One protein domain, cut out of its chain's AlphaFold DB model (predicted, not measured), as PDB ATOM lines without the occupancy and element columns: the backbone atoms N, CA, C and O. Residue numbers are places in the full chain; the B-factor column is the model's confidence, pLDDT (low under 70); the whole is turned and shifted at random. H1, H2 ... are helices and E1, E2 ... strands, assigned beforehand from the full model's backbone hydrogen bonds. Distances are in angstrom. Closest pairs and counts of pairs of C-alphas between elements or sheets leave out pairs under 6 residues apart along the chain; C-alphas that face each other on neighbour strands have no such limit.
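What this domain is: This is residues 27 to 204 of the 204 residues of an uncharacterized protein of Candidatus Chisholmbacteria bacterium RIFCSPLOWO2_01_FULL_49_14 (UniProt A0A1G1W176). Look first for one twisted sheet of six strands, with H4, H5 and H7 on one face and H2 alone on the other. Toward the two ends of the whole lie H3, which only grazes the sheet, and the short H6, which is not on it, while long links without named elements loop between the parts. The printed part has 178 residues with seven named helices and six named strands, in the order H1 E1 H2 E2 H3 H4 E3 H5 E4 H6 H7 E5 E6; the class is mixed, helices and strands, and under half of the residues, 87, are in named elements. The sheet is mixed and runs E2 E1 E3 E4 E6 E5. The whole is compact, with a radius of gyration of the C-alphas of 15.6 A and spans of 47 by 39 by 31 A.

How they stand to each other: Begin at H1, residues 27 to 31, which only grazes the sheet with its residues 28 to 31. Next comes E1, residues 34 to 38, then H2, residues 44 to 53, then E2, residues 58 to 62; they form a strand-helix-strand unit, two parallel neighbour strands with a helix between them in the chain, and its crossover is right-handed. Across E1 and E2, find N 35 and O 58 2.8 A apart, within hydrogen-bond range. H2 lies over E1 at a height over the sheet of 9.2 A and runs along the strands, but only just, at 29 degrees to E1 on the local plane. H3, residues 78 to 85, only grazes the sheet with its residues 84 to 85. H4, residues 99 to 109, is close to H3 but not clearly touching; their closest C-alphas, Leu 81 and Lys 108, are 7.5 A apart. E3, residues 114 to 119, is the parallel neighbour of E1, with N 36 and O 115 at 2.9 A. H4 is on the opposite face from H2, at a height over the sheet of 10.0 A, slantwise to the strands at 36 degrees to E1 on the local plane. H5, residues 121 to 125, and E4, residues 155 to 159, follow; E3, H5 and E4 form a second such unit, also right-handed, with N 157 and O 116 2.8 A apart across its strands. H6, residues 166 to 170, is not on the sheet, and H7, residues 176 to 187, is on the same face as H4 and H5. Find E5, residues 191 to 195, and E6, residues 198 to 202, as a hairpin, antiparallel at 156 degrees, with N 193 and O 200 at 2.8 A. H7 lies over E6 and E5 at a height over the sheet of 10.1 A. E6 is also antiparallel to E4, with N 158 and O 199 at 2.8 A. In H2, H4, H5, H6 and H7 every O i to N i+4 pair is within hydrogen-bond range; in H3 2 of 4 are, and in H1 0 of 1, beside 2 of 2 O i to N i+3 pairs.

Where its parts are: Find C-alpha 27, where H1 begins, at (-55.339, -23.819, -2.656). From C-alpha 114 at (-45.503, -25.195, 6.689), E3, the longest strand by residues, runs 16.7 A. H2 spans 14.8 A, H4 15.0 A and H7, the longest helix by residues, 16.5 A. E6 spans 13.4 A and ends at C-alpha 202, (-47.155, -29.952, -3.590).

The domain as a whole: The two C-alphas farthest apart, those of Gln 79 and Lys 171, are 48.3 A apart. The printed part has no cut. The long links are E2 to H3, H3 to H4 and H5 to E4, the last with 29 residues. Read the B-factor column for low confidence, under 70, at residues 39 to 45, 64 to 74, 86 to 88, 120 to 139 and 161 to 175.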
ATOM      1  N   PRO A  27     -54.658 -24.346  -3.842       88.38
ATOM      2  CA  PRO A  27     -55.339 -23.819  -2.656       88.38
ATOM      3  C   PRO A  27     -54.581 -24.048  -1.340       88.38
ATOM      4  O   PRO A  27     -54.701 -23.259  -0.408       88.38
ATOM      5  N   VAL A  28     -53.759 -25.101  -1.255       90.31
ATOM      6  CA  VAL A  28     -52.921 -25.368  -0.074       90.31
ATOM      7  C   VAL A  28     -51.903 -24.249   0.192       90.31
ATOM      8  O   VAL A  28     -51.554 -23.987   1.342       90.31
ATOM      9  N   LEU A  29     -51.472 -23.527  -0.850       92.44
ATOM     10  CA  LEU A  29     -50.538 -22.407  -0.736       92.44
ATOM     11  C   LEU A  29     -51.205 -21.107  -0.244       92.44
ATOM     12  O   LEU A  29     -50.515 -20.191   0.199       92.44
ATOM     13  N   GLU A  30     -52.535 -21.003  -0.292       91.12
ATOM     14  CA  GLU A  30     -53.274 -19.874   0.298       91.12
ATOM     15  C   GLU A  30     -53.325 -19.962   1.829       91.12
ATOM     16  O   GLU A  30     -53.497 -18.953   2.511       91.12
ATOM     17  N   GLN A  31     -53.154 -21.168   2.376       92.94
ATOM     18  CA  GLN A  31     -53.261 -21.448   3.808       92.94
ATOM     19  C   GLN A  31     -51.911 -21.418   4.534       92.94
ATOM     20  O   GLN A  31     -51.859 -21.699   5.732       92.94
ATOM     21  N   VAL A  32     -50.828 -21.104   3.818       95.44
ATOM     22  CA  VAL A  32     -49.460 -21.113   4.350       95.44
ATOM     23  C   VAL A  32     -49.340 -20.150   5.518       95.44
ATOM     24  O   VAL A  32     -49.578 -18.949   5.389       95.44
ATOM     25  N   ASP A  33     -48.922 -20.685   6.658       95.44
ATOM     26  CA  ASP A  33     -48.758 -19.944   7.906       95.44
ATOM     27  C   ASP A  33     -47.332 -20.041   8.476       95.44
ATOM     28  O   ASP A  33     -47.002 -19.332   9.432       95.44
ATOM     29  N   LEU A  34     -46.470 -20.851   7.853       95.25
ATOM     30  CA  LEU A  34     -45.051 -20.989   8.160       95.25
ATOM     31  C   LEU A  34     -44.245 -21.221   6.874       95.25
ATOM     32  O   LEU A  34     -44.542 -22.113   6.085       95.25
ATOM     33  N   VAL A  35     -43.189 -20.436   6.680       93.81
ATOM     34  CA  VAL A  35     -42.216 -20.613   5.601       93.81
ATOM     35  C   VAL A  35     -40.853 -20.890   6.215       93.81
ATOM     36  O   VAL A  35     -40.310 -20.047   6.931       93.81
ATOM     37  N   ILE A  36     -40.298 -22.062   5.911       91.31
ATOM     38  CA  ILE A  36     -38.905 -22.400   6.195       91.31
ATOM     39  C   ILE A  36     -38.078 -22.048   4.959       91.31
ATOM     40  O   ILE A  36     -38.307 -22.607   3.887       91.31
ATOM     41  N   GLU A  37     -37.126 -21.124   5.091       87.88
ATOM     42  CA  GLU A  37     -36.146 -20.843   4.038       87.88
ATOM     43  C   GLU A  37     -34.858 -21.620   4.305       87.88
ATOM     44  O   GLU A  37     -34.192 -21.363   5.303       87.88
ATOM     45  N   GLY A  38     -34.498 -22.548   3.418       81.25
ATOM     46  CA  GLY A  38     -33.222 -23.264   3.481       81.25
ATOM     47  C   GLY A  38     -32.116 -22.549   2.700       81.25
ATOM     48  O   GLY A  38     -32.352 -22.098   1.579       81.25
ATOM     49  N   VAL A  39     -30.898 -22.528   3.260       69.81
ATOM     50  CA  VAL A  39     -29.671 -21.973   2.637       69.81
ATOM     51  C   VAL A  39     -29.759 -20.469   2.428       69.81
ATOM     52  O   VAL A  39     -29.606 -19.928   1.333       69.81
ATOM     53  N   VAL A  40     -29.980 -19.772   3.538       62.34
ATOM     54  CA  VAL A  40     -30.151 -18.312   3.586       62.34
ATOM     55  C   VAL A  40     -28.866 -17.546   3.219       62.34
ATOM     56  O   VAL A  40     -28.892 -16.316   3.132       62.34
ATOM     57  N   GLY A  41     -27.749 -18.242   2.954       53.19
ATOM     58  CA  GLY A  41     -26.407 -17.713   2.692       53.19
ATOM     59  C   GLY A  41     -26.284 -16.484   1.777       53.19
ATOM     60  O   GLY A  41     -25.257 -15.812   1.844       53.19
ATOM     61  N   TYR A  42     -27.297 -16.127   0.973       45.69
ATOM     62  CA  TYR A  42     -27.292 -14.918   0.141       45.69
ATOM     63  C   TYR A  42     -28.646 -14.186  -0.044       45.69
ATOM     64  O   TYR A  42     -28.976 -13.784  -1.160       45.69
ATOM     65  N   GLY A  43     -29.366 -13.829   1.028       53.50
ATOM     66  CA  GLY A  43     -29.839 -12.433   1.077       53.50
ATOM     67  C   GLY A  43     -31.269 -12.099   1.509       53.50
ATOM     68  O   GLY A  43     -32.232 -12.846   1.391       53.50
ATOM     69  N   LYS A  44     -31.399 -10.838   1.936       61.53
ATOM     70  CA  LYS A  44     -32.628 -10.171   2.401       61.53
ATOM     71  C   LYS A  44     -33.746 -10.101   1.345       61.53
ATOM     72  O   LYS A  44     -34.870  -9.734   1.684       61.53
ATOM     73  N   ALA A  45     -33.443 -10.403   0.080       68.19
ATOM     74  CA  ALA A  45     -34.380 -10.307  -1.032       68.19
ATOM     75  C   ALA A  45     -35.465 -11.394  -0.986       68.19
ATOM     76  O   ALA A  45     -36.635 -11.062  -1.167       68.19
ATOM     77  N   LEU A  46     -35.124 -12.656  -0.677       77.75
ATOM     78  CA  LEU A  46     -36.125 -13.729  -0.615       77.75
ATOM     79  C   LEU A  46     -37.088 -13.536   0.557       77.75
ATOM     80  O   LEU A  46     -38.295 -13.659   0.380       77.75
ATOM     81  N   ARG A  47     -36.588 -13.102   1.717       80.44
ATOM     82  CA  ARG A  47     -37.452 -12.726   2.843       80.44
ATOM     83  C   ARG A  47     -38.507 -11.686   2.451       80.44
ATOM     84  O   ARG A  47     -39.649 -11.787   2.887       80.44
ATOM     85  N   ARG A  48     -38.146 -10.699   1.620       81.25
ATOM     86  CA  ARG A  48     -39.100  -9.705   1.106       81.25
ATOM     87  C   ARG A  48     -40.121 -10.338   0.161       81.25
ATOM     88  O   ARG A  48     -41.306 -10.099   0.333       81.25
ATOM     89  N   VAL A  49     -39.674 -11.174  -0.776       85.75
ATOM     90  CA  VAL A  49     -40.569 -11.926  -1.674       85.75
ATOM     91  C   VAL A  49     -41.566 -12.767  -0.875       85.75
ATOM     92  O   VAL A  49     -42.758 -12.737  -1.158       85.75
ATOM     93  N   ILE A  50     -41.096 -13.481   0.148       88.19
ATOM     94  CA  ILE A  50     -41.944 -14.295   1.022       88.19
ATOM     95  C   ILE A  50     -42.944 -13.421   1.774       88.19
ATOM     96  O   ILE A  50     -44.114 -13.771   1.819       88.19
ATOM     97  N   ALA A  51     -42.518 -12.279   2.319       87.62
ATOM     98  CA  ALA A  51     -43.427 -11.355   2.992       87.62
ATOM     99  C   ALA A  51     -44.490 -10.769   2.043       87.62
ATOM    100  O   ALA A  51     -45.611 -10.524   2.473       87.62
ATOM    101  N   ASP A  52     -44.158 -10.575   0.764       89.12
ATOM    102  CA  ASP A  52     -45.101 -10.072  -0.241       89.12
ATOM    103  C   ASP A  52     -46.113 -11.156  -0.677       89.12
ATOM    104  O   ASP A  52     -47.280 -10.844  -0.909       89.12
ATOM    105  N   VAL A  53     -45.696 -12.427  -0.776       91.75
ATOM    106  CA  VAL A  53     -46.550 -13.543  -1.244       91.75
ATOM    107  C   VAL A  53     -47.323 -14.222  -0.104       91.75
ATOM    108  O   VAL A  53     -48.479 -14.608  -0.269       91.75
ATOM    109  N   PHE A  54     -46.702 -14.353   1.066       92.75
ATOM    110  CA  PHE A  54     -47.243 -15.011   2.256       92.75
ATOM    111  C   PHE A  54     -47.242 -14.042   3.455       92.75
ATOM    112  O   PHE A  54     -46.583 -14.297   4.465       92.75
ATOM    113  N   PRO A  55     -47.985 -12.921   3.390       90.25
ATOM    114  CA  PRO A  55     -47.870 -11.822   4.355       90.25
ATOM    115  C   PRO A  55     -48.260 -12.183   5.794       90.25
ATOM    116  O   PRO A  55     -47.903 -11.468   6.726       90.25
ATOM    117  N   SER A  56     -49.010 -13.271   5.988       89.81
ATOM    118  CA  SER A  56     -49.430 -13.754   7.314       89.81
ATOM    119  C   SER A  56     -48.580 -14.914   7.843       89.81
ATOM    120  O   SER A  56     -48.787 -15.345   8.981       89.81
ATOM    121  N   ALA A  57     -47.648 -15.429   7.037       92.69
ATOM    122  CA  ALA A  57     -46.824 -16.563   7.419       92.69
ATOM    123  C   ALA A  57     -45.667 -16.134   8.326       92.69
ATOM    124  O   ALA A  57     -45.031 -15.096   8.129       92.69
ATOM    125  N   LEU A  58     -45.360 -16.973   9.312       91.56
ATOM    126  CA  LEU A  58     -44.117 -16.868  10.057       91.56
ATOM    127  C   LEU A  58     -42.959 -17.269   9.139       91.56
ATOM    128  O   LEU A  58     -42.979 -18.342   8.546       91.56
ATOM    129  N   TYR A  59     -41.938 -16.426   9.039       89.94
ATOM    130  CA  TYR A  59     -40.732 -16.723   8.272       89.94
ATOM    131  C   TYR A  59     -39.620 -17.214   9.199       89.94
ATOM    132  O   TYR A  59     -39.243 -16.509  10.137       89.94
ATOM    133  N   VAL A  60     -39.057 -18.384   8.903       88.69
ATOM    134  CA  VAL A  60     -37.906 -18.945   9.616       88.69
ATOM    135  C   VAL A  60     -36.815 -19.282   8.608       88.69
ATOM    136  O   VAL A  60     -36.940 -20.216   7.821       88.69
ATOM    137  N   GLY A  61     -35.724 -18.523   8.647       84.88
ATOM    138  CA  GLY A  61     -34.522 -18.844   7.888       84.88
ATOM    139  C   GLY A  61     -33.690 -19.900   8.611       84.88
ATOM    140  O   GLY A  61     -33.427 -19.761   9.809       84.88
ATOM    141  N   VAL A  62     -33.238 -20.918   7.882       81.62
ATOM    142  CA  VAL A  62     -32.329 -21.957   8.372       81.62
ATOM    143  C   VAL A  62     -31.144 -22.131   7.421       81.62
ATOM    144  O   VAL A  62     -31.287 -22.113   6.197       81.62
ATOM    145  N   ASP A  63     -29.945 -22.282   7.970       77.19
ATOM    146  CA  ASP A  63     -28.737 -22.525   7.184       77.19
ATOM    147  C   ASP A  63     -27.773 -23.421   7.954       77.19
ATOM    148  O   ASP A  63     -27.486 -23.200   9.132       77.19
ATOM    149  N   LEU A  64     -27.230 -24.421   7.277       67.62
ATOM    150  CA  LEU A  64     -26.142 -25.224   7.801       67.62
ATOM    151  C   LEU A  64     -24.836 -24.500   7.487       67.62
ATOM    152  O   LEU A  64     -24.155 -24.801   6.507       67.62
ATOM    153  N   ALA A  65     -24.471 -23.535   8.334       55.75
ATOM    154  CA  ALA A  65     -23.176 -22.875   8.225       55.75
ATOM    155  C   ALA A  65     -22.057 -23.932   8.261       55.75
ATOM    156  O   ALA A  65     -21.895 -24.671   9.232       55.75
ATOM    157  N   SER A  66     -21.262 -24.002   7.195       46.59
ATOM    158  CA  SER A  66     -20.313 -25.091   6.940       46.59
ATOM    159  C   SER A  66     -19.057 -25.098   7.830       46.59
ATOM    160  O   SER A  66     -18.159 -25.892   7.574       46.59
ATOM    161  N   TRP A  67     -18.951 -24.247   8.857       42.75
ATOM    162  CA  TRP A  67     -17.675 -24.004   9.556       42.75
ATOM    163  C   TRP A  67     -17.753 -23.717  11.061       42.75
ATOM    164  O   TRP A  67     -16.706 -23.551  11.688       42.75
ATOM    165  N   GLN A  68     -18.936 -23.643  11.672       47.47
ATOM    166  CA  GLN A  68     -19.039 -23.347  13.104       47.47
ATOM    167  C   GLN A  68     -19.428 -24.601  13.878       47.47
ATOM    168  O   GLN A  68     -20.408 -25.264  13.557       47.47
ATOM    169  N   SER A  69     -18.629 -24.925  14.895       45.75
ATOM    170  CA  SER A  69     -18.756 -26.082  15.790       45.75
ATOM    171  C   SER A  69     -19.976 -26.012  16.719       45.75
ATOM    172  O   SER A  69     -19.932 -26.535  17.834       45.75
ATOM    173  N   GLU A  70     -21.025 -25.293  16.330       52.41
ATOM    174  CA  GLU A  70     -22.254 -25.242  17.104       52.41
ATOM    175  C   GLU A  70     -23.036 -26.539  16.891       52.41
ATOM    176  O   GLU A  70     -23.106 -27.080  15.787       52.41
ATOM    177  N   SER A  71     -23.608 -27.061  17.976       57.44
ATOM    178  CA  SER A  71     -24.487 -28.224  17.921       57.44
ATOM    179  C   SER A  71     -25.688 -27.907  17.029       57.44
ATOM    180  O   SER A  71     -26.439 -26.974  17.331       57.44
ATOM    181  N   ILE A  72     -25.872 -28.681  15.958       61.72
ATOM    182  CA  ILE A  72     -27.044 -28.585  15.079       61.72
ATOM    183  C   ILE A  72     -28.307 -28.716  15.919       61.72
ATOM    184  O   ILE A  72     -28.411 -29.585  16.788       61.72
ATOM    185  N   LYS A  73     -29.262 -27.823  15.678       62.88
ATOM    186  CA  LYS A  73     -30.509 -27.797  16.436       62.88
ATOM    187  C   LYS A  73     -31.503 -28.765  15.811       62.88
ATOM    188  O   LYS A  73     -31.977 -28.514  14.713       62.88
ATOM    189  N   THR A  74     -31.840 -29.823  16.542       66.19
ATOM    190  CA  THR A  74     -32.923 -30.772  16.205       66.19
ATOM    191  C   THR A  74     -34.248 -30.425  16.897       66.19
ATOM    192  O   THR A  74     -35.283 -31.043  16.662       66.19
ATOM    193  N   THR A  75     -34.221 -29.415  17.771       74.62
ATOM    194  CA  THR A  75     -35.373 -28.811  18.458       74.62
ATOM    195  C   THR A  75     -35.156 -27.301  18.557       74.62
ATOM    196  O   THR A  75     -34.013 -26.835  18.552       74.62
ATOM    197  N   LEU A  76     -36.232 -26.520  18.641       76.44
ATOM    198  CA  LEU A  76     -36.186 -25.075  18.839       76.44
ATOM    199  C   LEU A  76     -36.120 -24.782  20.348       76.44
ATOM    200  O   LEU A  76     -37.107 -25.012  21.046       76.44
ATOM    201  N   PRO A  77     -35.019 -24.248  20.901       76.75
ATOM    202  CA  PRO A  77     -34.974 -23.880  22.317       76.75
ATOM    203  C   PRO A  77     -36.038 -22.820  22.643       76.75
ATOM    204  O   PRO A  77     -36.226 -21.892  21.859       76.75
ATOM    205  N   ASP A  78     -36.689 -22.894  23.809       78.00
ATOM    206  CA  ASP A  78     -37.780 -21.962  24.178       78.00
ATOM    207  C   ASP A  78     -37.346 -20.490  24.114       78.00
ATOM    208  O   ASP A  78     -38.087 -19.628  23.656       78.00
ATOM    209  N   GLN A  79     -36.091 -20.217  24.478       75.38
ATOM    210  CA  GLN A  79     -35.480 -18.884  24.420       75.38
ATOM    211  C   GLN A  79     -35.369 -18.322  22.990       75.38
ATOM    212  O   GLN A  79     -35.219 -17.118  22.808       75.38
ATOM    213  N   MET A  80     -35.430 -19.178  21.966       76.31
ATOM    214  CA  MET A  80     -35.398 -18.772  20.561       76.31
ATOM    215  C   MET A  80     -36.786 -18.519  19.976       76.31
ATOM    216  O   MET A  80     -36.876 -17.823  18.966       76.31
ATOM    217  N   LEU A  81     -37.853 -19.028  20.601       79.12
ATOM    218  CA  LEU A  81     -39.222 -18.880  20.107       79.12
ATOM    219  C   LEU A  81     -39.618 -17.406  19.955       79.12
ATOM    220  O   LEU A  81     -40.093 -16.994  18.899       79.12
ATOM    221  N   GLU A  82     -39.348 -16.591  20.976       75.75
ATOM    222  CA  GLU A  82     -39.642 -15.153  20.939       75.75
ATOM    223  C   GLU A  82     -38.826 -14.438  19.850       75.75
ATOM    224  O   GLU A  82     -39.330 -13.545  19.168       75.75
ATOM    225  N   SER A  83     -37.579 -14.871  19.630       75.38
ATOM    226  CA  SER A  83     -36.695 -14.265  18.631       75.38
ATOM    227  C   SER A  83     -37.115 -14.558  17.191       75.38
ATOM    228  O   SER A  83     -37.009 -13.667  16.352       75.38
ATOM    229  N   ILE A  84     -37.627 -15.761  16.895       77.38
ATOM    230  CA  ILE A  84     -38.023 -16.127  15.525       77.38
ATOM    231  C   ILE A  84     -39.350 -15.477  15.108       77.38
ATOM    232  O   ILE A  84     -39.599 -15.312  13.921       77.38
ATOM    233  N   ILE A  85     -40.180 -15.064  16.071       75.44
ATOM    234  CA  ILE A  85     -41.437 -14.333  15.828       75.44
ATOM    235  C   ILE A  85     -41.182 -12.821  15.639       75.44
ATOM    236  O   ILE A  85     -42.032 -12.095  15.124       75.44
ATOM    237  N   GLY A  86     -40.005 -12.328  16.035       67.44
ATOM    238  CA  GLY A  86     -39.658 -10.909  15.993       67.44
ATOM    239  C   GLY A  86     -39.468 -10.326  14.585       67.44
ATOM    240  O   GLY A  86     -39.316 -11.025  13.587       67.44
ATOM    241  N   ALA A  87     -39.395  -8.992  14.504       61.06
ATOM    242  CA  ALA A  87     -39.238  -8.262  13.239       61.06
ATOM    243  C   ALA A  87     -37.919  -8.562  12.494       61.06
ATOM    244  O   ALA A  87     -37.830  -8.331  11.289       61.06
ATOM    245  N   ASN A  88     -36.905  -9.093  13.181       67.69
ATOM    246  CA  ASN A  88     -35.628  -9.526  12.610       67.69
ATOM    247  C   ASN A  88     -35.222 -10.876  13.218       67.69
ATOM    248  O   ASN A  88     -34.399 -10.895  14.135       67.69
ATOM    249  N   PRO A  89     -35.815 -11.986  12.750       73.50
ATOM    250  CA  PRO A  89     -35.532 -13.297  13.295       73.50
ATOM    251  C   PRO A  89     -34.079 -13.689  13.006       73.50
ATOM    252  O   PRO A  89     -33.568 -13.391  11.917       73.50
ATOM    253  N   PRO A  90     -33.392 -14.324  13.969       74.62
ATOM    254  CA  PRO A  90     -32.057 -14.848  13.742       74.62
ATOM    255  C   PRO A  90     -32.108 -16.009  12.747       74.62
ATOM    256  O   PRO A  90     -33.100 -16.734  12.661       74.62
ATOM    257  N   LEU A  91     -31.005 -16.211  12.031       78.69
ATOM    258  CA  LEU A  91     -30.795 -17.415  11.236       78.69
ATOM    259  C   LEU A  91     -30.618 -18.618  12.172       78.69
ATOM    260  O   LEU A  91     -29.796 -18.563  13.090       78.69
ATOM    261  N   LEU A  92     -31.374 -19.696  11.957       79.38
ATOM    262  CA  LEU A  92     -31.179 -20.936  12.707       79.38
ATOM    263  C   LEU A  92     -30.098 -21.790  12.043       79.38
ATOM    264  O   LEU A  92     -30.168 -22.065  10.848       79.38
ATOM    265  N   LEU A  93     -29.138 -22.266  12.835       77.25
ATOM    266  CA  LEU A  93     -28.195 -23.288  12.387       77.25
ATOM    267  C   LEU A  93     -28.858 -24.666  12.444       77.25
ATOM    268  O   LEU A  93     -28.879 -25.314  13.494       77.25
ATOM    269  N   ALA A  94     -29.468 -25.066  11.329       77.88
ATOM    270  CA  ALA A  94     -30.291 -26.264  11.242       77.88
ATOM    271  C   ALA A  94     -30.440 -26.782   9.807       77.88
ATOM    272  O   ALA A  94     -30.362 -26.016   8.846       77.88
ATOM    273  N   ASN A  95     -30.717 -28.082   9.688       80.56
ATOM    274  CA  ASN A  95     -31.068 -28.728   8.430       80.56
ATOM    275  C   ASN A  95     -32.551 -28.475   8.105       80.56
ATOM    276  O   ASN A  95     -33.428 -28.835   8.887       80.56
ATOM    277  N   CYS A  96     -32.856 -27.895   6.941       83.25
ATOM    278  CA  CYS A  96     -34.239 -27.663   6.512       83.25
ATOM    279  C   CYS A  96     -35.040 -28.951   6.245       83.25
ATOM    280  O   CYS A  96     -36.266 -28.889   6.174       83.25
ATOM    281  N   PHE A  97     -34.380 -30.104   6.111       84.56
ATOM    282  CA  PHE A  97     -35.026 -31.412   5.965       84.56
ATOM    283  C   PHE A  97     -35.188 -32.163   7.289       84.56
ATOM    284  O   PHE A  97     -35.802 -33.229   7.305       84.56
ATOM    285  N   ASP A  98     -34.695 -31.613   8.404       85.81
ATOM    286  CA  ASP A  98     -34.971 -32.165   9.729       85.81
ATOM    287  C   ASP A  98     -36.443 -31.922  10.091       85.81
ATOM    288  O   ASP A  98     -36.849 -30.878  10.614       85.81
ATOM    289  N   TYR A  99     -37.274 -32.919   9.802       86.38
ATOM    290  CA  TYR A  99     -38.701 -32.846  10.060       86.38
ATOM    291  C   TYR A  99     -39.045 -32.833  11.556       86.38
ATOM    292  O   TYR A  99     -40.157 -32.427  11.901       86.38
ATOM    293  N   HIS A 100     -38.150 -33.271  12.451       88.12
ATOM    294  CA  HIS A 100     -38.380 -33.188  13.894       88.12
ATOM    295  C   HIS A 100     -38.313 -31.738  14.359       88.12
ATOM    296  O   HIS A 100     -39.235 -31.282  15.039       88.12
ATOM    297  N   LEU A 101     -37.301 -30.994  13.905       87.88
ATOM    298  CA  LEU A 101     -37.203 -29.562  14.167       87.88
ATOM    299  C   LEU A 101     -38.427 -28.816  13.626       87.88
ATOM    300  O   LEU A 101     -39.026 -28.009  14.333       87.88
ATOM    301  N   VAL A 102     -38.825 -29.088  12.383       91.25
ATOM    302  CA  VAL A 102     -39.957 -28.384  11.761       91.25
ATOM    303  C   VAL A 102     -41.264 -28.688  12.496       91.25
ATOM    304  O   VAL A 102     -42.062 -27.777  12.720       91.25
ATOM    305  N   LYS A 103     -41.475 -29.935  12.944       92.75
ATOM    306  CA  LYS A 103     -42.620 -30.300  13.797       92.75
ATOM    307  C   LYS A 103     -42.602 -29.561  15.132       92.75
ATOM    308  O   LYS A 103     -43.653 -29.085  15.554       92.75
ATOM    309  N   ASP A 104     -41.442 -29.441  15.773       91.94
ATOM    310  CA  ASP A 104     -41.294 -28.692  17.024       91.94
ATOM    311  C   ASP A 104     -41.616 -27.201  16.827       91.94
ATOM    312  O   ASP A 104     -42.397 -26.627  17.586       91.94
ATOM    313  N   ILE A 105     -41.122 -26.588  15.742       91.56
ATOM    314  CA  ILE A 105     -41.471 -25.208  15.368       91.56
ATOM    315  C   ILE A 105     -42.987 -25.081  15.183       91.56
ATOM    316  O   ILE A 105     -43.592 -24.193  15.783       91.56
ATOM    317  N   CYS A 106     -43.616 -25.969  14.405       93.56
ATOM    318  CA  CYS A 106     -45.065 -25.970  14.177       93.56
ATOM    319  C   CYS A 106     -45.848 -26.041  15.497       93.56
ATOM    320  O   CYS A 106     -46.745 -25.232  15.729       93.56
ATOM    321  N   GLN A 107     -45.463 -26.948  16.402       93.00
ATOM    322  CA  GLN A 107     -46.101 -27.114  17.711       93.00
ATOM    323  C   GLN A 107     -45.967 -25.859  18.579       93.00
ATOM    324  O   GLN A 107     -46.965 -25.360  19.099       93.00
ATOM    325  N   LYS A 108     -44.757 -25.303  18.700       92.00
ATOM    326  CA  LYS A 108     -44.490 -24.129  19.547       92.00
ATOM    327  C   LYS A 108     -45.083 -22.834  19.003       92.00
ATOM    328  O   LYS A 108     -45.400 -21.933  19.773       92.00
ATOM    329  N   THR A 109     -45.244 -22.737  17.688       90.88
ATOM    330  CA  THR A 109     -45.786 -21.546  17.015       90.88
ATOM    331  C   THR A 109     -47.261 -21.690  16.632       90.88
ATOM    332  O   THR A 109     -47.845 -20.735  16.120       90.88
ATOM    333  N   SER A 110     -47.875 -22.851  16.909       93.12
ATOM    334  CA  SER A 110     -49.251 -23.207  16.522       93.12
ATOM    335  C   SER A 110     -49.523 -23.052  15.019       93.12
ATOM    336  O   SER A 110     -50.620 -22.662  14.620       93.12
ATOM    337  N   ARG A 111     -48.513 -23.331  14.188       94.56
ATOM    338  CA  ARG A 111     -48.594 -23.292  12.721       94.56
ATOM    339  C   ARG A 111     -48.820 -24.693  12.181       94.56
ATOM    340  O   ARG A 111     -48.242 -25.645  12.702       94.56
ATOM    341  N   VAL A 112     -49.669 -24.828  11.171       95.00
ATOM    342  CA  VAL A 112     -50.117 -26.139  10.662       95.00
ATOM    343  C   VAL A 112     -49.912 -26.317   9.164       95.00
ATOM    344  O   VAL A 112     -50.039 -27.436   8.677       95.00
ATOM    345  N   ASN A 113     -49.542 -25.257   8.443       95.62
ATOM    346  CA  ASN A 113     -49.334 -25.277   7.000       95.62
ATOM    347  C   ASN A 113     -47.919 -24.807   6.625       95.62
ATOM    348  O   ASN A 113     -47.762 -23.765   5.975       95.62
ATOM    349  N   PRO A 114     -46.868 -25.553   7.023       96.56
ATOM    350  CA  PRO A 114     -45.503 -25.195   6.689       96.56
ATOM    351  C   PRO A 114     -45.183 -25.489   5.222       96.56
ATOM    352  O   PRO A 114     -45.580 -26.517   4.668       96.56
ATOM    353  N   ILE A 115     -44.368 -24.633   4.616       95.94
ATOM    354  CA  ILE A 115     -43.717 -24.901   3.330       95.94
ATOM    355  C   ILE A 115     -42.206 -24.717   3.449       95.94
ATOM    356  O   ILE A 115     -41.731 -23.915   4.254       95.94
ATOM    357  N   LEU A 116     -41.461 -25.440   2.620       93.31
ATOM    358  CA  LEU A 116     -40.031 -25.237   2.416       93.31
ATOM    359  C   LEU A 116     -39.816 -24.422   1.143       93.31
ATOM    360  O   LEU A 116     -40.348 -24.769   0.089       93.31
ATOM    361  N   ILE A 117     -38.993 -23.381   1.218       89.56
ATOM    362  CA  ILE A 117     -38.449 -22.687   0.051       89.56
ATOM    363  C   ILE A 117     -36.926 -22.720   0.155       89.56
ATOM    364  O   ILE A 117     -36.360 -22.228   1.123       89.56
ATOM    365  N   ALA A 118     -36.244 -23.283  -0.836       82.12
ATOM    366  CA  ALA A 118     -34.783 -23.339  -0.856       82.12
ATOM    367  C   ALA A 118     -34.253 -22.738  -2.159       82.12
ATOM    368  O   ALA A 118     -34.614 -23.188  -3.249       82.12
ATOM    369  N   VAL A 119     -33.394 -21.720  -2.055       74.00
ATOM    370  CA  VAL A 119     -32.695 -21.130  -3.209       74.00
ATOM    371  C   VAL A 119     -31.381 -21.847  -3.391       74.00
ATOM    372  O   VAL A 119     -30.627 -22.004  -2.440       74.00
ATOM    373  N   ASN A 120     -31.090 -22.242  -4.629       62.53
ATOM    374  CA  ASN A 120     -29.975 -23.126  -4.922       62.53
ATOM    375  C   ASN A 120     -30.080 -24.365  -4.044       62.53
ATOM    376  O   ASN A 120     -29.225 -24.609  -3.202       62.53
ATOM    377  N   ALA A 121     -31.132 -25.150  -4.280       51.94
ATOM    378  CA  ALA A 121     -31.266 -26.481  -3.708       51.94
ATOM    379  C   ALA A 121     -29.946 -27.252  -3.818       51.94
ATOM    380  O   ALA A 121     -29.537 -27.863  -2.858       51.94
ATOM    381  N   ASP A 122     -29.181 -27.094  -4.902       47.97
ATOM    382  CA  ASP A 122     -27.834 -27.662  -4.961       47.97
ATOM    383  C   ASP A 122     -26.982 -27.309  -3.736       47.97
ATOM    384  O   ASP A 122     -26.463 -28.219  -3.145       47.97
ATOM    385  N   GLY A 123     -26.958 -26.064  -3.247       48.81
ATOM    386  CA  GLY A 123     -26.319 -25.654  -1.986       48.81
ATOM    387  C   GLY A 123     -26.959 -26.201  -0.700       48.81
ATOM    388  O   GLY A 123     -26.265 -26.332   0.307       48.81
ATOM    389  N   ALA A 124     -28.255 -26.526  -0.730       47.28
ATOM    390  CA  ALA A 124     -28.994 -27.143   0.385       47.28
ATOM    391  C   ALA A 124     -28.721 -28.641   0.493       47.28
ATOM    392  O   ALA A 124     -28.808 -29.218   1.571       47.28
ATOM    393  N   LEU A 125     -28.411 -29.249  -0.647       46.00
ATOM    394  CA  LEU A 125     -28.301 -30.691  -0.856       46.00
ATOM    395  C   LEU A 125     -26.847 -31.124  -0.990       46.00
ATOM    396  O   LEU A 125     -26.438 -32.216  -0.613       46.00
ATOM    397  N   THR A 126     -26.048 -30.203  -1.491       42.88
ATOM    398  CA  THR A 126     -24.624 -30.248  -1.711       42.88
ATOM    399  C   THR A 126     -24.133 -28.847  -1.360       42.88
ATOM    400  O   THR A 126     -24.025 -27.932  -2.173       42.88
ATOM    401  N   SER A 127     -23.787 -28.606  -0.100       41.59
ATOM    402  CA  SER A 127     -22.774 -27.571   0.094       41.59
ATOM    403  C   SER A 127     -21.627 -27.984  -0.834       41.59
ATOM    404  O   SER A 127     -21.006 -29.027  -0.654       41.59
ATOM    405  N   TYR A 128     -21.440 -27.237  -1.925       36.97
ATOM    406  CA  TYR A 128     -20.597 -27.604  -3.073       36.97
ATOM    407  C   TYR A 128     -19.118 -27.796  -2.664       36.97
ATOM    408  O   TYR A 128     -18.272 -28.211  -3.450       36.97
ATOM    409  N   TRP A 129     -18.823 -27.504  -1.394       38.31
ATOM    410  CA  TRP A 129     -17.556 -27.614  -0.689       38.31
ATOM    411  C   TRP A 129     -17.470 -28.820   0.275       38.31
ATOM    412  O   TRP A 129     -16.404 -29.041   0.837       38.31
ATOM    413  N   LEU A 130     -18.551 -29.590   0.485       43.09
ATOM    414  CA  LEU A 130     -18.645 -30.694   1.460       43.09
ATOM    415  C   LEU A 130     -19.220 -32.002   0.883       43.09
ATOM    416  O   LEU A 130     -19.586 -32.880   1.665       43.09
ATOM    417  N   GLN A 131     -19.279 -32.187  -0.444       42.53
ATOM    418  CA  GLN A 131     -19.822 -33.414  -1.071       42.53
ATOM    419  C   GLN A 131     -19.210 -34.730  -0.533       42.53
ATOM    420  O   GLN A 131     -19.820 -35.783  -0.678       42.53
ATOM    421  N   GLY A 132     -18.045 -34.692   0.129       45.69
ATOM    422  CA  GLY A 132     -17.439 -35.856   0.790       45.69
ATOM    423  C   GLY A 132     -17.604 -35.949   2.314       45.69
ATOM    424  O   GLY A 132     -17.370 -37.024   2.865       45.69
ATOM    425  N   ASP A 133     -17.981 -34.867   3.003       48.75
ATOM    426  CA  ASP A 133     -18.025 -34.813   4.476       48.75
ATOM    427  C   ASP A 133     -19.433 -34.585   5.036       48.75
ATOM    428  O   ASP A 133     -19.690 -34.935   6.184       48.75
ATOM    429  N   TYR A 134     -20.372 -34.076   4.233       52.16
ATOM    430  CA  TYR A 134     -21.749 -33.851   4.678       52.16
ATOM    431  C   TYR A 134     -22.495 -35.165   4.962       52.16
ATOM    432  O   TYR A 134     -23.124 -35.296   6.005       52.16
ATOM    433  N   GLN A 135     -22.309 -36.185   4.113       52.62
ATOM    434  CA  GLN A 135     -22.842 -37.541   4.328       52.62
ATOM    435  C   GLN A 135     -22.239 -38.260   5.552       52.62
ATOM    436  O   GLN A 135     -22.717 -39.324   5.933       52.62
ATOM    437  N   LYS A 136     -21.171 -37.716   6.154       56.59
ATOM    438  CA  LYS A 136     -20.537 -38.267   7.362       56.59
ATOM    439  C   LYS A 136     -21.026 -37.600   8.647       56.59
ATOM    440  O   LYS A 136     -20.506 -37.920   9.714       56.59
ATOM    441  N   ARG A 137     -21.949 -36.640   8.558       63.72
ATOM    442  CA  ARG A 137     -22.525 -35.982   9.730       63.72
ATOM    443  C   ARG A 137     -23.753 -36.742  10.212       63.72
ATOM    444  O   ARG A 137     -24.524 -37.260   9.410       63.72
ATOM    445  N   ASP A 138     -23.960 -36.730  11.522       65.69
ATOM    446  CA  ASP A 138     -25.096 -37.399  12.161       65.69
ATOM    447  C   ASP A 138     -26.449 -36.713  11.868       65.69
ATOM    448  O   ASP A 138     -27.497 -37.303  12.101       65.69
ATOM    449  N   ASP A 139     -26.441 -35.475  11.355       65.88
ATOM    450  CA  ASP A 139     -27.626 -34.678  10.989       65.88
ATOM    451  C   ASP A 139     -27.958 -34.714   9.483       65.88
ATOM    452  O   ASP A 139     -28.749 -33.898   8.991       65.88
ATOM    453  N   TYR A 140     -27.333 -35.627   8.734       72.94
ATOM    454  CA  TYR A 140     -27.622 -35.841   7.320       72.94
ATOM    455  C   TYR A 140     -29.007 -36.469   7.132       72.94
ATOM    456  O   TYR A 140     -29.302 -37.517   7.705       72.94
ATOM    457  N   ILE A 141     -29.832 -35.858   6.276       78.38
ATOM    458  CA  ILE A 141     -31.141 -36.390   5.879       78.38
ATOM    459  C   ILE A 141     -31.086 -36.744   4.385       78.38
ATOM    460  O   ILE A 141     -30.998 -35.825   3.561       78.38
ATOM    461  N   PRO A 142     -31.124 -38.037   4.012       78.38
ATOM    462  CA  PRO A 142     -31.028 -38.459   2.616       78.38
ATOM    463  C   PRO A 142     -32.251 -38.034   1.800       78.38
ATOM    464  O   PRO A 142     -33.350 -37.897   2.336       78.38
ATOM    465  N   GLU A 143     -32.080 -37.906   0.480       79.69
ATOM    466  CA  GLU A 143     -33.149 -37.553  -0.466       79.69
ATOM    467  C   GLU A 143     -34.387 -38.447  -0.327       79.69
ATOM    468  O   GLU A 143     -35.517 -37.972  -0.440       79.69
ATOM    469  N   THR A 144     -34.170 -39.728  -0.016       83.31
ATOM    470  CA  THR A 144     -35.213 -40.742   0.204       83.31
ATOM    471  C   THR A 144     -36.162 -40.406   1.353       83.31
ATOM    472  O   THR A 144     -37.237 -40.989   1.461       83.31
ATOM    473  N   GLU A 145     -35.785 -39.484   2.241       85.50
ATOM    474  CA  GLU A 145     -36.606 -39.082   3.382       85.50
ATOM    475  C   GLU A 145     -37.405 -37.794   3.144       85.50
ATOM    476  O   GLU A 145     -38.363 -37.531   3.875       85.50
ATOM    477  N   TRP A 146     -37.085 -37.015   2.105       88.00
ATOM    478  CA  TRP A 146     -37.603 -35.649   1.948       88.00
ATOM    479  C   TRP A 146     -39.084 -35.560   1.613       88.00
ATOM    480  O   TRP A 146     -39.686 -34.523   1.862       88.00
ATOM    481  N   PHE A 147     -39.691 -36.611   1.070       91.94
ATOM    482  CA  PHE A 147     -41.100 -36.596   0.648       91.94
ATOM    483  C   PHE A 147     -41.963 -37.598   1.416       91.94
ATOM    484  O   PHE A 147     -43.151 -37.763   1.125       91.94
ATOM    485  N   THR A 148     -41.387 -38.241   2.432       92.06
ATOM    486  CA  THR A 148     -42.064 -39.270   3.222       92.06
ATOM    487  C   THR A 148     -43.315 -38.724   3.935       92.06
ATOM    488  O   THR A 148     -43.444 -37.516   4.180       92.06
ATOM    489  N   PRO A 149     -44.268 -39.588   4.333       92.88
ATOM    490  CA  PRO A 149     -45.453 -39.180   5.095       92.88
ATOM    491  C   PRO A 149     -45.145 -38.410   6.389       92.88
ATOM    492  O   PRO A 149     -45.971 -37.638   6.865       92.88
ATOM    493  N   GLN A 150     -43.956 -38.605   6.964       89.56
ATOM    494  CA  GLN A 150     -43.520 -37.964   8.200       89.56
ATOM    495  C   GLN A 150     -43.120 -36.501   8.002       89.56
ATOM    496  O   GLN A 150     -43.108 -35.761   8.991       89.56
ATOM    497  N   VAL A 151     -42.804 -36.087   6.775       92.62
ATOM    498  CA  VAL A 151     -42.410 -34.715   6.459       92.62
ATOM    499  C   VAL A 151     -43.606 -33.780   6.657       92.62
ATOM    500  O   VAL A 151     -44.681 -34.056   6.120       92.62
ATOM    501  N   PRO A 152     -43.458 -32.693   7.438       94.56
ATOM    502  CA  PRO A 152     -44.566 -31.820   7.812       94.56
ATOM    503  C   PRO A 152     -44.946 -30.822   6.719       94.56
ATOM    504  O   PRO A 152     -46.004 -30.216   6.818       94.56
ATOM    505  N   TYR A 153     -44.098 -30.626   5.705       96.00
ATOM    506  CA  TYR A 153     -44.338 -29.654   4.646       96.00
ATOM    507  C   TYR A 153     -45.562 -30.008   3.796       96.00
ATOM    508  O   TYR A 153     -45.726 -31.151   3.374       96.00
ATOM    509  N   ASN A 154     -46.367 -28.993   3.483       95.81
ATOM    510  CA  ASN A 154     -47.426 -29.072   2.474       95.81
ATOM    511  C   ASN A 154     -46.899 -28.762   1.066       95.81
ATOM    512  O   ASN A 154     -47.490 -29.163   0.066       95.81
ATOM    513  N   ALA A 155     -45.777 -28.046   0.983       95.69
ATOM    514  CA  ALA A 155     -45.078 -27.791  -0.263       95.69
ATOM    515  C   ALA A 155     -43.572 -27.663  -0.040       95.69
ATOM    516  O   ALA A 155     -43.124 -27.156   0.991       95.69
ATOM    517  N   GLN A 156     -42.795 -28.086  -1.032       93.38
ATOM    518  CA  GLN A 156     -41.352 -27.873  -1.094       93.38
ATOM    519  C   GLN A 156     -41.000 -27.236  -2.432       93.38
ATOM    520  O   GLN A 156     -41.256 -27.806  -3.492       93.38
ATOM    521  N   ILE A 157     -40.448 -26.028  -2.389       89.94
ATOM    522  CA  ILE A 157     -40.178 -25.200  -3.559       89.94
ATOM    523  C   ILE A 157     -38.674 -24.982  -3.671       89.94
ATOM    524  O   ILE A 157     -38.049 -24.299  -2.862       89.94
ATOM    525  N   PHE A 158     -38.096 -25.541  -4.723       85.00
ATOM    526  CA  PHE A 158     -36.676 -25.461  -5.021       85.00
ATOM    527  C   PHE A 158     -36.448 -24.425  -6.114       85.00
ATOM    528  O   PHE A 158     -36.678 -24.675  -7.299       85.00
ATOM    529  N   LEU A 159     -35.998 -23.247  -5.694       79.12
ATOM    530  CA  LEU A 159     -35.693 -22.104  -6.542       79.12
ATOM    531  C   LEU A 159     -34.225 -22.147  -6.982       79.12
ATOM    532  O   LEU A 159     -33.350 -22.631  -6.262       79.12
ATOM    533  N   ARG A 160     -33.920 -21.603  -8.158       72.62
ATOM    534  CA  ARG A 160     -32.547 -21.462  -8.661       72.62
ATOM    535  C   ARG A 160     -32.121 -20.012  -8.754       72.62
ATOM    536  O   ARG A 160     -32.907 -19.144  -9.127       72.62
ATOM    537  N   ARG A 161     -30.839 -19.751  -8.515       63.34
ATOM    538  CA  ARG A 161     -30.227 -18.465  -8.836       63.34
ATOM    539  C   ARG A 161     -30.128 -18.299 -10.355       63.34
ATOM    540  O   ARG A 161     -29.720 -19.201 -11.083       63.34
ATOM    541  N   THR A 162     -30.501 -17.122 -10.842       51.00
ATOM    542  CA  THR A 162     -30.327 -16.728 -12.245       51.00
ATOM    543  C   THR A 162     -28.837 -16.708 -12.596       51.00
ATOM    544  O   THR A 162     -28.102 -15.881 -12.058       51.00
ATOM    545  N   GLY A 163     -28.396 -17.611 -13.475       51.62
ATOM    546  CA  GLY A 163     -27.007 -17.704 -13.949       51.62
ATOM    547  C   GLY A 163     -26.477 -19.137 -14.016       51.62
ATOM    548  O   GLY A 163     -25.746 -19.471 -14.946       51.62
ATOM    549  N   ASP A 164     -26.933 -20.007 -13.116       51.84
ATOM    550  CA  ASP A 164     -26.466 -21.390 -13.046       51.84
ATOM    551  C   ASP A 164     -27.355 -22.293 -13.929       51.84
ATOM    552  O   ASP A 164     -28.550 -22.478 -13.688       51.84
ATOM    553  N   HIS A 165     -26.775 -22.854 -14.996       51.41
ATOM    554  CA  HIS A 165     -27.352 -23.936 -15.816       51.41
ATOM    555  C   HIS A 165     -28.690 -23.661 -16.542       51.41
ATOM    556  O   HIS A 165     -29.425 -24.601 -16.865       51.41
ATOM    557  N   TRP A 166     -29.008 -22.403 -16.873       48.88
ATOM    558  CA  TRP A 166     -30.238 -22.050 -17.611       48.88
ATOM    559  C   TRP A 166     -30.405 -22.839 -18.926       48.88
ATOM    560  O   TRP A 166     -31.513 -23.239 -19.296       48.88
ATOM    561  N   ASP A 167     -29.294 -23.133 -19.602       53.53
ATOM    562  CA  ASP A 167     -29.289 -23.883 -20.860       53.53
ATOM    563  C   ASP A 167     -29.490 -25.393 -20.685       53.53
ATOM    564  O   ASP A 167     -30.045 -26.036 -21.578       53.53
ATOM    565  N   ASP A 168     -29.100 -25.978 -19.550       55.75
ATOM    566  CA  ASP A 168     -29.311 -27.406 -19.293       55.75
ATOM    567  C   ASP A 168     -30.780 -27.701 -18.982       55.75
ATOM    568  O   ASP A 168     -31.335 -28.667 -19.508       55.75
ATOM    569  N   LEU A 169     -31.467 -26.804 -18.269       51.94
ATOM    570  CA  LEU A 169     -32.908 -26.915 -18.031       51.94
ATOM    571  C   LEU A 169     -33.743 -26.675 -19.290       51.94
ATOM    572  O   LEU A 169     -34.735 -27.379 -19.506       51.94
ATOM    573  N   LYS A 170     -33.354 -25.729 -20.156       53.22
ATOM    574  CA  LYS A 170     -33.977 -25.580 -21.486       53.22
ATOM    575  C   LYS A 170     -33.868 -26.865 -22.308       53.22
ATOM    576  O   LYS A 170     -34.778 -27.180 -23.066       53.22
ATOM    577  N   LYS A 171     -32.787 -27.626 -22.110       57.62
ATOM    578  CA  LYS A 171     -32.556 -28.948 -22.713       57.62
ATOM    579  C   LYS A 171     -33.173 -30.106 -21.913       57.62
ATOM    580  O   LYS A 171     -32.966 -31.259 -22.273       57.62
ATOM    581  N   GLY A 172     -33.920 -29.820 -20.843       57.75
ATOM    582  CA  GLY A 172     -34.598 -30.819 -20.012       57.75
ATOM    583  C   GLY A 172     -33.690 -31.606 -19.063       57.75
ATOM    584  O   GLY A 172     -34.144 -32.591 -18.488       57.75
ATOM    585  N   ARG A 173     -32.429 -31.196 -18.886       63.22
ATOM    586  CA  ARG A 173     -31.472 -31.853 -17.991       63.22
ATOM    587  C   ARG A 173     -31.566 -31.264 -16.590       63.22
ATOM    588  O   ARG A 173     -31.338 -30.072 -16.386       63.22
ATOM    589  N   TRP A 174     -31.906 -32.122 -15.639       65.12
ATOM    590  CA  TRP A 174     -31.943 -31.808 -14.216       65.12
ATOM    591  C   TRP A 174     -30.701 -32.403 -13.537       65.12
ATOM    592  O   TRP A 174     -30.295 -33.498 -13.928       65.12
ATOM    593  N   PRO A 175     -30.108 -31.720 -12.543       68.81
ATOM    594  CA  PRO A 175     -29.136 -32.307 -11.632       68.81
ATOM    595  C   PRO A 175     -29.691 -33.568 -10.975       68.81
ATOM    596  O   PRO A 175     -30.896 -33.645 -10.715       68.81
ATOM    597  N   ASP A 176     -28.809 -34.513 -10.663       72.75
ATOM    598  CA  ASP A 176     -29.188 -35.823 -10.126       72.75
ATOM    599  C   ASP A 176     -30.005 -35.716  -8.838       72.75
ATOM    600  O   ASP A 176     -31.011 -36.404  -8.707       72.75
ATOM    601  N   TYR A 177     -29.686 -34.765  -7.957       71.94
ATOM    602  CA  TYR A 177     -30.469 -34.541  -6.739       71.94
ATOM    603  C   TYR A 177     -31.933 -34.164  -7.031       71.94
ATOM    604  O   TYR A 177     -32.828 -34.592  -6.310       71.94
ATOM    605  N   LEU A 178     -32.217 -33.396  -8.097       75.62
ATOM    606  CA  LEU A 178     -33.601 -33.092  -8.482       75.62
ATOM    607  C   LEU A 178     -34.252 -34.288  -9.160       75.62
ATOM    608  O   LEU A 178     -35.450 -34.467  -8.998       75.62
ATOM    609  N   ASN A 179     -33.506 -35.102  -9.908       80.06
ATOM    610  CA  ASN A 179     -34.059 -36.348 -10.444       80.06
ATOM    611  C   ASN A 179     -34.457 -37.298  -9.307       80.06
ATOM    612  O   ASN A 179     -35.552 -37.851  -9.351       80.06
ATOM    613  N   ASN A 180     -33.623 -37.412  -8.272       81.06
ATOM    614  CA  ASN A 180     -33.914 -38.195  -7.074       81.06
ATOM    615  C   ASN A 180     -35.106 -37.606  -6.316       81.06
ATOM    616  O   ASN A 180     -36.076 -38.312  -6.085       81.06
ATOM    617  N   ALA A 181     -35.107 -36.301  -6.030       82.44
ATOM    618  CA  ALA A 181     -36.234 -35.644  -5.368       82.44
ATOM    619  C   ALA A 181     -37.557 -35.850  -6.122       82.44
ATOM    620  O   ALA A 181     -38.588 -36.095  -5.511       82.44
ATOM    621  N   ARG A 182     -37.531 -35.803  -7.460       88.50
ATOM    622  CA  ARG A 182     -38.699 -36.110  -8.297       88.50
ATOM    623  C   ARG A 182     -39.134 -37.563  -8.181       88.50
ATOM    624  O   ARG A 182     -40.322 -37.819  -8.053       88.50
ATOM    625  N   HIS A 183     -38.187 -38.494  -8.220       90.44
ATOM    626  CA  HIS A 183     -38.477 -39.912  -8.050       90.44
ATOM    627  C   HIS A 183     -39.143 -40.195  -6.696       90.44
ATOM    628  O   HIS A 183     -40.180 -40.850  -6.649       90.44
ATOM    629  N   GLU A 184     -38.594 -39.643  -5.616       91.19
ATOM    630  CA  GLU A 184     -39.139 -39.798  -4.265       91.19
ATOM    631  C   GLU A 184     -40.501 -39.108  -4.118       91.19
ATOM    632  O   GLU A 184     -41.442 -39.690  -3.580       91.19
ATOM    633  N   ALA A 185     -40.655 -37.896  -4.661       92.38
ATOM    634  CA  ALA A 185     -41.939 -37.204  -4.717       92.38
ATOM    635  C   ALA A 185     -43.015 -38.051  -5.420       92.38
ATOM    636  O   ALA A 185     -44.124 -38.165  -4.900       92.38
ATOM    637  N   ASP A 186     -42.683 -38.694  -6.545       93.88
ATOM    638  CA  ASP A 186     -43.598 -39.592  -7.264       93.88
ATOM    639  C   ASP A 186     -43.976 -40.824  -6.432       93.88
ATOM    640  O   ASP A 186     -45.151 -41.195  -6.391       93.88
ATOM    641  N   ILE A 187     -43.013 -41.443  -5.737       95.12
ATOM    642  CA  ILE A 187     -43.264 -42.595  -4.853       95.12
ATOM    643  C   ILE A 187     -44.282 -42.238  -3.766       95.12
ATOM    644  O   ILE A 187     -45.179 -43.032  -3.471       95.12
ATOM    645  N   PHE A 188     -44.155 -41.048  -3.178       94.69
ATOM    646  CA  PHE A 188     -45.013 -40.591  -2.084       94.69
ATOM    647  C   PHE A 188     -46.222 -39.759  -2.540       94.69
ATOM    648  O   PHE A 188     -46.934 -39.221  -1.691       94.69
ATOM    649  N   GLY A 189     -46.483 -39.674  -3.849       94.62
ATOM    650  CA  GLY A 189     -47.688 -39.059  -4.409       94.62
ATOM    651  C   GLY A 189     -47.738 -37.530  -4.346       94.62
ATOM    652  O   GLY A 189     -48.825 -36.966  -4.293       94.62
ATOM    653  N   TRP A 190     -46.592 -36.850  -4.334       95.69
ATOM    654  CA  TRP A 190     -46.532 -35.388  -4.395       95.69
ATOM    655  C   TRP A 190     -46.660 -34.893  -5.838       95.69
ATOM    656  O   TRP A 190     -45.956 -35.361  -6.736       95.69
ATOM    657  N   THR A 191     -47.492 -33.879  -6.065       94.44
ATOM    658  CA  THR A 191     -47.647 -33.265  -7.385       94.44
ATOM    659  C   THR A 191     -46.434 -32.397  -7.718       94.44
ATOM    660  O   THR A 191     -46.035 -31.523  -6.947       94.44
ATOM    661  N   GLN A 192     -45.846 -32.606  -8.898       91.75
ATOM    662  CA  GLN A 192     -44.679 -31.856  -9.368       91.75
ATOM    663  C   GLN A 192     -45.077 -30.708 -10.304       91.75
ATOM    664  O   GLN A 192     -45.718 -30.913 -11.336       91.75
ATOM    665  N   HIS A 193     -44.594 -29.502 -10.014       89.31
ATOM    666  CA  HIS A 193     -44.832 -28.301 -10.810       89.31
ATOM    667  C   HIS A 193     -43.529 -27.667 -11.255       89.31
ATOM    668  O   HIS A 193     -42.781 -27.078 -10.474       89.31
ATOM    669  N   ARG A 194     -43.278 -27.741 -12.560       84.69
ATOM    670  CA  ARG A 194     -42.157 -27.034 -13.164       84.69
ATOM    671  C   ARG A 194     -42.428 -25.533 -13.161       84.69
ATOM    672  O   ARG A 194     -43.398 -25.072 -13.757       84.69
ATOM    673  N   MET A 195     -41.514 -24.785 -12.561       82.25
ATOM    674  CA  MET A 195     -41.490 -23.330 -12.586       82.25
ATOM    675  C   MET A 195     -40.398 -22.869 -13.556       82.25
ATOM    676  O   MET A 195     -39.447 -23.605 -13.838       82.25
ATOM    677  N   GLN A 196     -40.485 -21.641 -14.070       77.69
ATOM    678  CA  GLN A 196     -39.372 -21.105 -14.867       77.69
ATOM    679  C   GLN A 196     -38.107 -20.979 -14.013       77.69
ATOM    680  O   GLN A 196     -37.005 -21.187 -14.507       77.69
ATOM    681  N   SER A 197     -38.268 -20.669 -12.728       75.19
ATOM    682  CA  SER A 197     -37.164 -20.498 -11.792       75.19
ATOM    683  C   SER A 197     -36.746 -21.765 -11.044       75.19
ATOM    684  O   SER A 197     -35.790 -21.711 -10.272       75.19
ATOM    685  N   GLY A 198     -37.429 -22.897 -11.231       81.19
ATOM    686  CA  GLY A 198     -37.237 -24.036 -10.341       81.19
ATOM    687  C   GLY A 198     -38.277 -25.143 -10.462       81.19
ATOM    688  O   GLY A 198     -38.859 -25.373 -11.525       81.19
ATOM    689  N   LEU A 199     -38.488 -25.846  -9.356       85.31
ATOM    690  CA  LEU A 199     -39.431 -26.950  -9.244       85.31
ATOM    691  C   LEU A 199     -40.150 -26.863  -7.899       85.31
ATOM    692  O   LEU A 199     -39.507 -26.687  -6.868       85.31
ATOM    693  N   ALA A 200     -41.469 -26.992  -7.921       90.75
ATOM    694  CA  ALA A 200     -42.288 -27.087  -6.727       90.75
ATOM    695  C   ALA A 200     -42.889 -28.486  -6.618       90.75
ATOM    696  O   ALA A 200     -43.297 -29.075  -7.616       90.75
ATOM    697  N   PHE A 201     -42.959 -28.984  -5.397       93.69
ATOM    698  CA  PHE A 201     -43.616 -30.225  -5.028       93.69
ATOM    699  C   PHE A 201     -44.731 -29.882  -4.055       93.69
ATOM    700  O   PHE A 201     -44.465 -29.226  -3.048       93.69
ATOM    701  N   ILE A 202     -45.957 -30.291  -4.357       95.31
ATOM    702  CA  ILE A 202     -47.155 -29.952  -3.590       95.31
ATOM    703  C   ILE A 202     -47.795 -31.241  -3.079       95.31
ATOM    704  O   ILE A 202     -47.916 -32.209  -3.829       95.31
ATOM    705  N   ARG A 203     -48.186 -31.261  -1.805       90.88
ATOM    706  CA  ARG A 203     -48.977 -32.340  -1.214       90.88
ATOM    707  C   ARG A 203     -50.461 -31.981  -1.347       90.88
ATOM    708  O   ARG A 203     -50.888 -30.971  -0.789       90.88
ATOM    709  N   GLU A 204     -51.204 -32.779  -2.112       80.62
ATOM    710  CA  GLU A 204     -52.658 -32.652  -2.335       80.62
ATOM    711  C   GLU A 204     -53.469 -33.621  -1.464       80.62
ATOM    712  O   GLU A 204     -52.954 -34.720  -1.148       80.62
TER     713      GLU A 204